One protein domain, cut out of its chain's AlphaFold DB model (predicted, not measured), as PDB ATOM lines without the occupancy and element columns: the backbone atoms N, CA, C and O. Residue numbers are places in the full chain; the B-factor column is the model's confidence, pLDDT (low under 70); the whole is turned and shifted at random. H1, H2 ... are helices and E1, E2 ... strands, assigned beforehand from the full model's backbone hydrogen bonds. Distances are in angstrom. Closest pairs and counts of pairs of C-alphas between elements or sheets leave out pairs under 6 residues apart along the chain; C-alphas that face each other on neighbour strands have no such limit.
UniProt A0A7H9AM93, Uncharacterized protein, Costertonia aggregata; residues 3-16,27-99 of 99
ATOM      1  N   LEU A   3     -45.450  25.907  20.032       80.62
ATOM      2  CA  LEU A   3     -46.164  26.537  18.921       80.62
ATOM      3  C   LEU A   3     -46.841  25.444  18.097       80.62
ATOM      4  O   LEU A   3     -46.174  24.510  17.655       80.62
ATOM      5  N   TYR A   4     -48.137  25.596  17.862       80.31
ATOM      6  CA  TYR A   4     -48.913  24.720  16.993       80.31
ATOM      7  C   TYR A   4     -49.401  25.507  15.781       80.31
ATOM      8  O   TYR A   4     -49.824  26.659  15.902       80.31
ATOM      9  N   SER A   5     -49.372  24.875  14.613       80.25
ATOM     10  CA  SER A   5     -49.978  25.393  13.392       80.25
ATOM     11  C   SER A   5     -51.075  24.440  12.934       80.25
ATOM     12  O   SER A   5     -50.906  23.223  12.922       80.25
ATOM     13  N   LYS A   6     -52.227  24.998  12.571       81.88
ATOM     14  CA  LYS A   6     -53.341  24.264  11.982       81.88
ATOM     15  C   LYS A   6     -53.543  24.749  10.558       81.88
ATOM     16  O   LYS A   6     -53.662  25.949  10.333       81.88
ATOM     17  N   TYR A   7     -53.556  23.822   9.609       80.25
ATOM     18  CA  TYR A   7     -53.876  24.127   8.221       80.25
ATOM     19  C   TYR A   7     -55.387  24.286   8.059       80.25
ATOM     20  O   TYR A   7     -56.144  23.377   8.406       80.25
ATOM     21  N   ASN A   8     -55.810  25.422   7.514       78.81
ATOM     22  CA  ASN A   8     -57.200  25.707   7.206       78.81
ATOM     23  C   ASN A   8     -57.324  26.082   5.719       78.81
ATOM     24  O   ASN A   8     -56.555  26.897   5.206       78.81
ATOM     25  N   SER A   9     -58.327  25.527   5.037       77.25
ATOM     26  CA  SER A   9     -58.714  25.935   3.683       77.25
ATOM     27  C   SER A   9     -60.080  26.613   3.727       77.25
ATOM     28  O   SER A   9     -61.043  26.033   4.230       77.25
ATOM     29  N   GLY A  10     -60.163  27.834   3.208       70.62
ATOM     30  CA  GLY A  10     -61.408  28.572   3.027       70.62
ATOM     31  C   GLY A  10     -61.750  28.691   1.546       70.62
ATOM     32  O   GLY A  10     -60.866  28.816   0.702       70.62
ATOM     33  N   TYR A  11     -63.038  28.678   1.219       69.44
ATOM     34  CA  TYR A  11     -63.525  28.969  -0.126       69.44
ATOM     35  C   TYR A  11     -64.389  30.219  -0.056       69.44
ATOM     36  O   TYR A  11     -65.394  30.235   0.655       69.44
ATOM     37  N   ASN A  12     -63.984  31.286  -0.744       65.69
ATOM     38  CA  ASN A  12     -64.840  32.453  -0.896       65.69
ATOM     39  C   ASN A  12     -65.645  32.282  -2.182       65.69
ATOM     40  O   ASN A  12     -65.079  32.369  -3.270       65.69
ATOM     41  N   SER A  13     -66.943  32.011  -2.054       61.81
ATOM     42  CA  SER A  13     -67.859  31.988  -3.192       61.81
ATOM     43  C   SER A  13     -68.279  33.421  -3.508       61.81
ATOM     44  O   SER A  13     -69.188  33.959  -2.876       61.81
ATOM     45  N   GLY A  14     -67.610  34.051  -4.471       60.50
ATOM     46  CA  GLY A  14     -68.006  35.355  -4.982       60.50
ATOM     47  C   GLY A  14     -69.181  35.208  -5.945       60.50
ATOM     48  O   GLY A  14     -69.034  34.666  -7.041       60.50
ATOM     49  N   TYR A  15     -70.352  35.711  -5.554       58.22
ATOM     50  CA  TYR A  15     -71.424  35.964  -6.513       58.22
ATOM     51  C   TYR A  15     -71.059  37.224  -7.298       58.22
ATOM     52  O   TYR A  15     -71.130  38.334  -6.766       58.22
ATOM     53  N   ILE A  16     -70.624  37.061  -8.547       57.84
ATOM     54  CA  ILE A  16     -70.502  38.189  -9.466       57.84
ATOM     55  C   ILE A  16     -71.889  38.351 -10.085       57.84
ATOM     56  O   ILE A  16     -72.392  37.450 -10.754       57.84
ATOM     57  N   VAL A  27     -70.399  32.411 -11.342       58.66
ATOM     58  CA  VAL A  27     -69.921  32.189  -9.972       58.66
ATOM     59  C   VAL A  27     -68.397  32.138 -10.027       58.66
ATOM     60  O   VAL A  27     -67.830  31.203 -10.590       58.66
ATOM     61  N   SER A  28     -67.724  33.148  -9.472       61.25
ATOM     62  CA  SER A  28     -66.263  33.168  -9.354       61.25
ATOM     63  C   SER A  28     -65.892  32.916  -7.903       61.25
ATOM     64  O   SER A  28     -66.092  33.764  -7.031       61.25
ATOM     65  N   GLY A  29     -65.387  31.718  -7.626       61.94
ATOM     66  CA  GLY A  29     -64.913  31.354  -6.301       61.94
ATOM     67  C   GLY A  29     -63.393  31.331  -6.230       61.94
ATOM     68  O   GLY A  29     -62.736  30.748  -7.089       61.94
ATOM     69  N   SER A  30     -62.832  31.937  -5.186       66.00
ATOM     70  CA  SER A  30     -61.402  31.859  -4.879       66.00
ATOM     71  C   SER A  30     -61.198  31.042  -3.609       66.00
ATOM     72  O   SER A  30     -61.635  31.428  -2.521       66.00
ATOM     73  N   GLY A  31     -60.533  29.896  -3.755       68.94
ATOM     74  CA  GLY A  31     -60.014  29.129  -2.629       68.94
ATOM     75  C   GLY A  31     -58.765  29.803  -2.069       68.94
ATOM     76  O   GLY A  31     -57.879  30.197  -2.824       68.94
ATOM     77  N   TYR A  32     -58.679  29.940  -0.750       73.62
ATOM     78  CA  TYR A  32     -57.495  30.451  -0.073       73.62
ATOM     79  C   TYR A  32     -57.119  29.529   1.083       73.62
ATOM     80  O   TYR A  32     -57.964  29.055   1.842       73.62
ATOM     81  N   ASN A  33     -55.820  29.274   1.207       76.31
ATOM     82  CA  ASN A  33     -55.263  28.429   2.254       76.31
ATOM     83  C   ASN A  33     -54.509  29.303   3.247       76.31
ATOM     84  O   ASN A  33     -53.688  30.135   2.855       76.31
ATOM     85  N   PHE A  34     -54.765  29.094   4.532       77.69
ATOM     86  CA  PHE A  34     -54.096  29.819   5.597       77.69
ATOM     87  C   PHE A  34     -53.772  28.900   6.770       77.69
ATOM     88  O   PHE A  34     -54.467  27.925   7.039       77.69
ATOM     89  N   TYR A  35     -52.701  29.220   7.490       78.62
ATOM     90  CA  TYR A  35     -52.335  28.496   8.698       78.62
ATOM     91  C   TYR A  35     -52.761  29.307   9.905       78.62
ATOM     92  O   TYR A  35     -52.333  30.447  10.066       78.62
ATOM     93  N   THR A  36     -53.564  28.713  10.771       79.25
ATOM     94  CA  THR A  36     -53.897  29.284  12.069       79.25
ATOM     95  C   THR A  36     -52.835  28.885  13.088       79.25
ATOM     96  O   THR A  36     -52.510  27.708  13.228       79.25
ATOM     97  N   LEU A  37     -52.282  29.864  13.797       79.62
ATOM     98  CA  LEU A  37     -51.218  29.684  14.778       79.62
ATOM     99  C   LEU A  37     -51.784  29.740  16.198       79.62
ATOM    100  O   LEU A  37     -52.548  30.646  16.549       79.62
ATOM    101  N   TYR A  38     -51.357  28.781  17.016       82.06
ATOM    102  CA  TYR A  38     -51.742  28.643  18.414       82.06
ATOM    103  C   TYR A  38     -50.507  28.541  19.309       82.06
ATOM    104  O   TYR A  38     -49.565  27.805  19.010       82.06
ATOM    105  N   LEU A  39     -50.532  29.246  20.437       82.00
ATOM    106  CA  LEU A  39     -49.480  29.217  21.450       82.00
ATOM    107  C   LEU A  39     -49.949  28.508  22.708       82.00
ATOM    108  O   LEU A  39     -51.033  28.781  23.217       82.00
ATOM    109  N   ARG A  40     -49.097  27.649  23.264       81.00
ATOM    110  CA  ARG A  40     -49.350  26.994  24.549       81.00
ATOM    111  C   ARG A  40     -48.144  27.126  25.472       81.00
ATOM    112  O   ARG A  40     -47.041  26.687  25.133       81.00
ATOM    113  N   LYS A  41     -48.365  27.695  26.660       80.19
ATOM    114  CA  LYS A  41     -47.387  27.680  27.763       80.19
ATOM    115  C   LYS A  41     -47.358  26.290  28.395       80.19
ATOM    116  O   LYS A  41     -48.380  25.617  28.429       80.19
ATOM    117  N   ASN A  42     -46.200  25.864  28.895       73.25
ATOM    118  CA  ASN A  42     -46.055  24.524  29.483       73.25
ATOM    119  C   ASN A  42     -46.961  24.345  30.714       73.25
ATOM    120  O   ASN A  42     -47.507  23.268  30.921       73.25
ATOM    121  N   GLU A  43     -47.174  25.421  31.470       72.38
ATOM    122  CA  GLU A  43     -47.943  25.429  32.718       72.38
ATOM    123  C   GLU A  43     -49.464  25.470  32.512       72.38
ATOM    124  O   GLU A  43     -50.219  25.234  33.451       72.38
ATOM    125  N   LYS A  44     -49.946  25.768  31.294       70.44
ATOM    126  CA  LYS A  44     -51.383  25.862  30.999       70.44
ATOM    127  C   LYS A  44     -51.801  24.803  29.971       70.44
ATOM    128  O   LYS A  44     -51.157  24.660  28.928       70.44
ATOM    129  N   PRO A  45     -52.904  24.067  30.202       73.75
ATOM    130  CA  PRO A  45     -53.393  23.075  29.245       73.75
ATOM    131  C   PRO A  45     -54.038  23.711  28.001       73.75
ATOM    132  O   PRO A  45     -54.214  23.039  26.989       73.75
ATOM    133  N   VAL A  46     -54.365  25.006  28.056       73.56
ATOM    134  CA  VAL A  46     -55.088  25.726  27.002       73.56
ATOM    135  C   VAL A  46     -54.118  26.356  26.000       73.56
ATOM    136  O   VAL A  46     -53.183  27.060  26.384       73.56
ATOM    137  N   ALA A  47     -54.368  26.126  24.709       78.75
ATOM    138  CA  ALA A  47     -53.682  26.809  23.618       78.75
ATOM    139  C   ALA A  47     -54.463  28.068  23.202       78.75
ATOM    140  O   ALA A  47     -55.672  28.015  22.984       78.75
ATOM    141  N   VAL A  48     -53.772  29.200  23.083       78.06
ATOM    142  CA  VAL A  48     -54.350  30.500  22.731       78.06
ATOM    143  C   VAL A  48     -54.158  30.765  21.245       78.06
ATOM    144  O   VAL A  48     -53.058  30.616  20.711       78.06
ATOM    145  N   HIS A  49     -55.239  31.165  20.579       79.44
ATOM    146  CA  HIS A  49     -55.203  31.612  19.194       79.44
ATOM    147  C   HIS A  49     -54.556  32.994  19.100       79.44
ATOM    148  O   HIS A  49     -55.006  33.942  19.738       79.44
ATOM    149  N   ILE A  50     -53.531  33.106  18.265       75.88
ATOM    150  CA  ILE A  50     -52.721  34.322  18.147       75.88
ATOM    151  C   ILE A  50     -52.969  34.988  16.793       75.88
ATOM    152  O   ILE A  50     -53.018  36.211  16.702       75.88
ATOM    153  N   GLY A  51     -53.185  34.193  15.739       71.81
ATOM    154  CA  GLY A  51     -53.602  34.683  14.426       71.81
ATOM    155  C   GLY A  51     -53.395  33.678  13.300       71.81
ATOM    156  O   GLY A  51     -53.195  32.489  13.532       71.81
ATOM    157  N   SER A  52     -53.438  34.174  12.062       68.44
ATOM    158  CA  SER A  52     -53.319  33.377  10.838       68.44
ATOM    159  C   SER A  52     -52.188  33.894   9.942       68.44
ATOM    160  O   SER A  52     -51.986  35.105   9.853       68.44
ATOM    161  N   THR A  53     -51.476  33.001   9.244       63.06
ATOM    162  CA  THR A  53     -50.328  33.349   8.387       63.06
ATOM    163  C   THR A  53     -50.673  34.308   7.254       63.06
ATOM    164  O   THR A  53     -49.832  35.105   6.837       63.06
ATOM    165  N   GLN A  54     -51.917  34.273   6.779       57.00
ATOM    166  CA  GLN A  54     -52.395  35.156   5.719       57.00
ATOM    167  C   GLN A  54     -52.902  36.503   6.268       57.00
ATOM    168  O   GLN A  54     -52.863  37.515   5.573       57.00
ATOM    169  N   LEU A  55     -53.316  36.538   7.542       55.25
ATOM    170  CA  LEU A  55     -54.007  37.659   8.187       55.25
ATOM    171  C   LEU A  55     -53.335  38.049   9.512       55.25
ATOM    172  O   LEU A  55     -53.990  38.183  10.549       55.25
ATOM    173  N   PHE A  56     -52.019  38.279   9.483       61.00
ATOM    174  CA  PHE A  56     -51.314  38.973  10.565       61.00
ATOM    175  C   PHE A  56     -51.782  40.439  10.627       61.00
ATOM    176  O   PHE A  56     -51.134  41.350  10.108       61.00
ATOM    177  N   SER A  57     -52.965  40.657  11.198       60.38
ATOM    178  CA  SER A  57     -53.584  41.969  11.384       60.38
ATOM    179  C   SER A  57     -52.963  42.705  12.578       60.38
ATOM    180  O   SER A  57     -52.201  42.130  13.357       60.38
ATOM    181  N   LYS A  58     -53.300  43.990  12.767       64.62
ATOM    182  CA  LYS A  58     -52.877  44.775  13.948       64.62
ATOM    183  C   LYS A  58     -53.215  44.071  15.274       64.62
ATOM    184  O   LYS A  58     -52.483  44.228  16.246       64.62
ATOM    185  N   ASN A  59     -54.260  43.244  15.276       66.50
ATOM    186  CA  ASN A  59     -54.704  42.484  16.440       66.50
ATOM    187  C   ASN A  59     -53.748  41.341  16.802       66.50
ATOM    188  O   ASN A  59     -53.669  41.002  17.976       66.50
ATOM    189  N   PHE A  60     -52.982  40.802  15.840       73.44
ATOM    190  CA  PHE A  60     -51.957  39.792  16.122       73.44
ATOM    191  C   PHE A  60     -50.944  40.342  17.122       73.44
ATOM    192  O   PHE A  60     -50.755  39.767  18.180       73.44
ATOM    193  N   LYS A  61     -50.364  41.515  16.844       73.06
ATOM    194  CA  LYS A  61     -49.385  42.142  17.745       73.06
ATOM    195  C   LYS A  61     -49.909  42.294  19.166       73.06
ATOM    196  O   LYS A  61     -49.179  41.997  20.101       73.06
ATOM    197  N   LYS A  62     -51.154  42.753  19.305       77.00
ATOM    198  CA  LYS A  62     -51.781  42.968  20.607       77.00
ATOM    199  C   LYS A  62     -51.985  41.641  21.347       77.00
ATOM    200  O   LYS A  62     -51.532  41.518  22.475       77.00
ATOM    201  N   ALA A  63     -52.552  40.636  20.679       76.81
ATOM    202  CA  ALA A  63     -52.754  39.308  21.258       76.81
ATOM    203  C   ALA A  63     -51.429  38.637  21.658       76.81
ATOM    204  O   ALA A  63     -51.321  38.056  22.735       76.81
ATOM    205  N   THR A  64     -50.400  38.748  20.814       77.50
ATOM    206  CA  THR A  64     -49.074  38.185  21.077       77.50
ATOM    207  C   THR A  64     -48.381  38.921  22.230       77.50
ATOM    208  O   THR A  64     -47.848  38.271  23.124       77.50
ATOM    209  N   ALA A  65     -48.436  40.257  22.274       79.38
ATOM    210  CA  ALA A  65     -47.889  41.056  23.374       79.38
ATOM    211  C   ALA A  65     -48.569  40.745  24.719       79.38
ATOM    212  O   ALA A  65     -47.878  40.506  25.706       79.38
ATOM    213  N   GLU A  66     -49.903  40.668  24.745       81.44
ATOM    214  CA  GLU A  66     -50.670  40.290  25.941       81.44
ATOM    215  C   GLU A  66     -50.333  38.865  26.401       81.44
ATOM    216  O   GLU A  66     -50.169  38.608  27.593       81.44
ATOM    217  N   PHE A  67     -50.159  37.929  25.465       79.62
ATOM    218  CA  PHE A  67     -49.771  36.560  25.795       79.62
ATOM    219  C   PHE A  67     -48.352  36.472  26.382       79.62
ATOM    220  O   PHE A  67     -48.101  35.662  27.281       79.62
ATOM    221  N   PHE A  68     -47.429  37.304  25.895       81.50
ATOM    222  CA  PHE A  68     -46.030  37.352  26.327       81.50
ATOM    223  C   PHE A  68     -45.733  38.408  27.389       81.50
ATOM    224  O   PHE A  68     -44.563  38.736  27.582       81.50
ATOM    225  N   VAL A  69     -46.743  38.896  28.114       82.69
ATOM    226  CA  VAL A  69     -46.560  39.891  29.185       82.69
ATOM    227  C   VAL A  69     -45.488  39.482  30.209       82.69
ATOM    228  O   VAL A  69     -44.756  40.329  30.709       82.69
ATOM    229  N   ASP A  70     -45.308  38.176  30.424       83.00
ATOM    230  CA  ASP A  70     -44.290  37.609  31.318       83.00
ATOM    231  C   ASP A  70     -42.842  37.853  30.842       83.00
ATOM    232  O   ASP A  70     -41.898  37.640  31.597       83.00
ATOM    233  N   CYS A  71     -42.632  38.286  29.593       84.06
ATOM    234  CA  CYS A  71     -41.313  38.617  29.064       84.06
ATOM    235  C   CYS A  71     -41.290  39.969  28.332       84.06
ATOM    236  O   CYS A  71     -41.418  40.013  27.101       84.06
ATOM    237  N   PRO A  72     -41.010  41.081  29.041       84.62
ATOM    238  CA  PRO A  72     -41.024  42.421  28.451       84.62
ATOM    239  C   PRO A  72     -40.015  42.577  27.301       84.62
ATOM    240  O   PRO A  72     -40.311  43.222  26.300       84.62
ATOM    241  N   LYS A  73     -38.862  41.891  27.368       84.62
ATOM    242  CA  LYS A  73     -37.848  41.884  26.293       84.62
ATOM    243  C   LYS A  73     -38.354  41.278  24.982       84.62
ATOM    244  O   LYS A  73     -37.833  41.599  23.914       84.62
ATOM    245  N   LEU A  74     -39.300  40.342  25.051       84.00
ATOM    246  CA  LEU A  74     -39.920  39.765  23.863       84.00
ATOM    247  C   LEU A  74     -41.044  40.672  23.353       84.00
ATOM    248  O   LEU A  74     -41.105  40.913  22.150       84.00
ATOM    249  N   VAL A  75     -41.869  41.215  24.255       84.31
ATOM    250  CA  VAL A  75     -42.938  42.173  23.923       84.31
ATOM    251  C   VAL A  75     -42.377  43.369  23.159       84.31
ATOM    252  O   VAL A  75     -42.836  43.654  22.056       84.31
ATOM    253  N   GLU A  76     -41.302  43.979  23.656       85.12
ATOM    254  CA  GLU A  76     -40.633  45.107  23.002       85.12
ATOM    255  C   GLU A  76     -40.180  44.756  21.572       85.12
ATOM    256  O   GLU A  76     -40.317  45.546  20.637       85.12
ATOM    257  N   LYS A  77     -39.680  43.537  21.346       82.12
ATOM    258  CA  LYS A  77     -39.254  43.091  20.010       82.12
ATOM    259  C   LYS A  77     -40.423  42.813  19.065       82.12
ATOM    260  O   LYS A  77     -40.301  43.065  17.861       82.12
ATOM    261  N   ILE A  78     -41.541  42.310  19.588       81.12
ATOM    262  CA  ILE A  78     -42.792  42.122  18.840       81.12
ATOM    263  C   ILE A  78     -43.362  43.491  18.439       81.12
ATOM    264  O   ILE A  78     -43.737  43.716  17.278       81.12
ATOM    265  N   GLU A  79     -43.367  44.446  19.367       78.69
ATOM    266  CA  GLU A  79     -43.794  45.824  19.124       78.69
ATOM    267  C   GLU A  79     -42.921  46.498  18.064       78.69
ATOM    268  O   GLU A  79     -43.453  47.016  17.074       78.69
ATOM    269  N   ASN A  80     -41.601  46.340  18.161       80.31
ATOM    270  CA  ASN A  80     -40.630  46.866  17.203       80.31
ATOM    271  C   ASN A  80     -40.585  46.118  15.852       80.31
ATOM    272  O   ASN A  80     -39.786  46.462  14.985       80.31
ATOM    273  N   ARG A  81     -41.452  45.115  15.618       71.06
ATOM    274  CA  ARG A  81     -41.482  44.292  14.383       71.06
ATOM    275  C   ARG A  81     -40.132  43.647  14.039       71.06
ATOM    276  O   ARG A  81     -39.848  43.405  12.865       71.06
ATOM    277  N   VAL A  82     -39.314  43.343  15.047       71.50
ATOM    278  CA  VAL A  82     -37.983  42.744  14.853       71.50
ATOM    279  C   VAL A  82     -38.111  41.364  14.200       71.50
ATOM    280  O   VAL A  82     -37.347  41.006  13.304       71.50
ATOM    281  N   PHE A  83     -39.139  40.608  14.585       66.50
ATOM    282  CA  PHE A  83     -39.477  39.311  14.012       66.50
ATOM    283  C   PHE A  83     -40.525  39.501  12.910       66.50
ATOM    284  O   PHE A  83     -41.723  39.356  13.128       66.50
ATOM    285  N   LYS A  84     -40.104  39.911  11.708       59.72
ATOM    286  CA  LYS A  84     -41.005  40.107  10.554       59.72
ATOM    287  C   LYS A  84     -41.881  38.863  10.301       59.72
ATOM    288  O   LYS A  84     -41.414  37.925   9.670       59.72
ATOM    289  N   LYS A  85     -43.142  38.886  10.765       65.50
ATOM    290  CA  LYS A  85     -44.184  37.844  10.581       65.50
ATOM    291  C   LYS A  85     -43.733  36.405  10.905       65.50
ATOM    292  O   LYS A  85     -44.348  35.450  10.440       65.50
ATOM    293  N   ASP A  86     -42.669  36.246  11.685       71.88
ATOM    294  CA  ASP A  86     -42.021  34.958  11.926       71.88
ATOM    295  C   ASP A  86     -42.197  34.558  13.392       71.88
ATOM    296  O   ASP A  86     -41.348  34.808  14.251       71.88
ATOM    297  N   VAL A  87     -43.341  33.932  13.658       75.12
ATOM    298  CA  VAL A  87     -43.753  33.503  15.002       75.12
ATOM    299  C   VAL A  87     -42.828  32.411  15.549       75.12
ATOM    300  O   VAL A  87     -42.641  32.300  16.759       75.12
ATOM    301  N   HIS A  88     -42.167  31.635  14.681       77.56
ATOM    302  CA  HIS A  88     -41.196  30.631  15.119       77.56
ATOM    303  C   HIS A  88     -39.998  31.279  15.817       77.56
ATOM    304  O   HIS A  88     -39.539  30.777  16.846       77.56
ATOM    305  N   LYS A  89     -39.509  32.415  15.302       80.94
ATOM    306  CA  LYS A  89     -38.422  33.165  15.948       80.94
ATOM    307  C   LYS A  89     -38.847  33.751  17.291       80.94
ATOM    308  O   LYS A  89     -38.054  33.703  18.228       80.94
ATOM    309  N   GLU A  90     -40.080  34.239  17.400       79.56
ATOM    310  CA  GLU A  90     -40.642  34.748  18.660       79.56
ATOM    311  C   GLU A  90     -40.697  33.645  19.725       79.56
ATOM    312  O   GLU A  90     -40.171  33.813  20.826       79.56
ATOM    313  N   VAL A  91     -41.234  32.471  19.375       81.12
ATOM    314  CA  VAL A  91     -41.304  31.304  20.272       81.12
ATOM    315  C   VAL A  91     -39.920  30.817  20.679       81.12
ATOM    316  O   VAL A  91     -39.684  30.521  21.851       81.12
ATOM    317  N   ARG A  92     -38.982  30.746  19.730       83.69
ATOM    318  CA  ARG A  92     -37.603  30.344  20.019       83.69
ATOM    319  C   ARG A  92     -36.925  31.343  20.951       83.69
ATOM    320  O   ARG A  92     -36.218  30.932  21.867       83.69
ATOM    321  N   PHE A  93     -37.147  32.639  20.744       83.88
ATOM    322  CA  PHE A  93     -36.621  33.673  21.627       83.88
ATOM    323  C   PHE A  93     -37.202  33.537  23.037       83.88
ATOM    324  O   PHE A  93     -36.436  33.534  23.996       83.88
ATOM    325  N   TYR A  94     -38.516  33.334  23.164       83.38
ATOM    326  CA  TYR A  94     -39.155  33.095  24.458       83.38
ATOM    327  C   TYR A  94     -38.524  31.903  25.188       83.38
ATOM    328  O   TYR A  94     -38.017  32.053  26.295       83.38
ATOM    329  N   ASN A  95     -38.455  30.746  24.523       81.81
ATOM    330  CA  ASN A  95     -37.907  29.519  25.101       81.81
ATOM    331  C   ASN A  95     -36.418  29.623  25.488       81.81
ATOM    332  O   ASN A  95     -35.959  28.836  26.303       81.81
ATOM    333  N   THR A  96     -35.654  30.545  24.893       84.31
ATOM    334  CA  THR A  96     -34.205  30.682  25.147       84.31
ATOM    335  C   THR A  96     -33.840  31.827  26.084       84.31
ATOM    336  O   THR A  96     -32.750  31.818  26.649       84.31
ATOM    337  N   ARG A  97     -34.690  32.853  26.207       80.19
ATOM    338  CA  ARG A  97     -34.369  34.092  26.937       80.19
ATOM    339  C   ARG A  97     -35.326  34.420  28.072       80.19
ATOM    340  O   ARG A  97     -34.974  35.266  28.887       80.19
ATOM    341  N   CYS A  98     -36.510  33.821  28.084       74.62
ATOM    342  CA  CYS A  98     -37.581  34.152  29.019       74.62
ATOM    343  C   CYS A  98     -38.079  32.945  29.824       74.62
ATOM    344  O   CYS A  98     -38.874  33.141  30.733       74.62
ATOM    345  N   ASN A  99     -37.684  31.731  29.428       60.38
ATOM    346  CA  ASN A  99     -38.094  30.485  30.068       60.38
ATOM    347  C   ASN A  99     -37.416  30.297  31.420       60.38
ATOM    348  O   ASN A  99     -36.187  30.521  31.477       60.38
TER     349      ASN A  99
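AT A GLANCE: This is residues 3 to 16 and 27 to 99 of the 99 residues of an uncharacterized protein of Costertonia aggregata (UniProt A0A7H9AM93). A long two-stranded ribbon, E1 and E2, reaches out from a small head, where the short strand E3 joins E2 and helices H1 and H3 pack on one face of the sheet, with H2 bridging them away from it. The printed part has 87 residues with three named strands, then three named helices; the sheet's order is E1, E2, E3, all antiparallel, and the class is mixed, helices and strands. It is loose, with a radius of gyration of the C-alphas of 15.3 A, and elongated, spanning 51 by 29 by 17 A.

HOW THE PARTS SIT: E1, residues 3 to 15, and E2, residues 27 to 40, are antiparallel neighbours at 161 degrees; N 4 and O 38 are within hydrogen-bond range at 2.9 A. E2 and E3, residues 48 to 52, form an antiparallel hairpin at 144 degrees, with N 37 and O 51 within range at 2.8 A. H1, residues 58 to 67, is on the sheet over E3, at a height over the sheet of 8.7 A; their closest C-alphas, of Gly 51 and Phe 60, are 5.6 A apart. H2, residues 72 to 79, is not on the sheet; it touches H1 in a helical hairpin, opposite ways at a shallow tilt of 8 degrees, the closest C-alphas, of Ala 65 and Val 75, 5.1 A apart. H3, residues 87 to 97, forms a helical hairpin with H2, at 17 degrees; their closest C-alphas, of Leu 74 and Tyr 94, are 6.7 A apart. H3 is on the same face as H1, apart from it. In H3 every O i to N i+4 pair is within hydrogen-bond range, in H1 5 of 6, in H2 3 of 4.

IN THESE COORDINATES: E1 begins at C-alpha 3, (-46.164, 26.537, 18.921), and is 37.1 A long; E2 is 40.5 A and E3 12.3 A. H1 is 14.7 A, H2 10.3 A and H3 15.2 A, ending at C-alpha 97, (-34.369, 34.092, 26.937).

THE WHOLE: The farthest C-alphas, of Ile 16 and Asn 99, are 51.7 A apart. Residues 17 to 26 are not printed; C-alphas 16 and 27 are 6.0 A apart across the cut. Of the links printed whole, none is long. Confidence is under 70 at residues 11 to 16, 27 to 31, 52 to 59, 83 to 85 and 99.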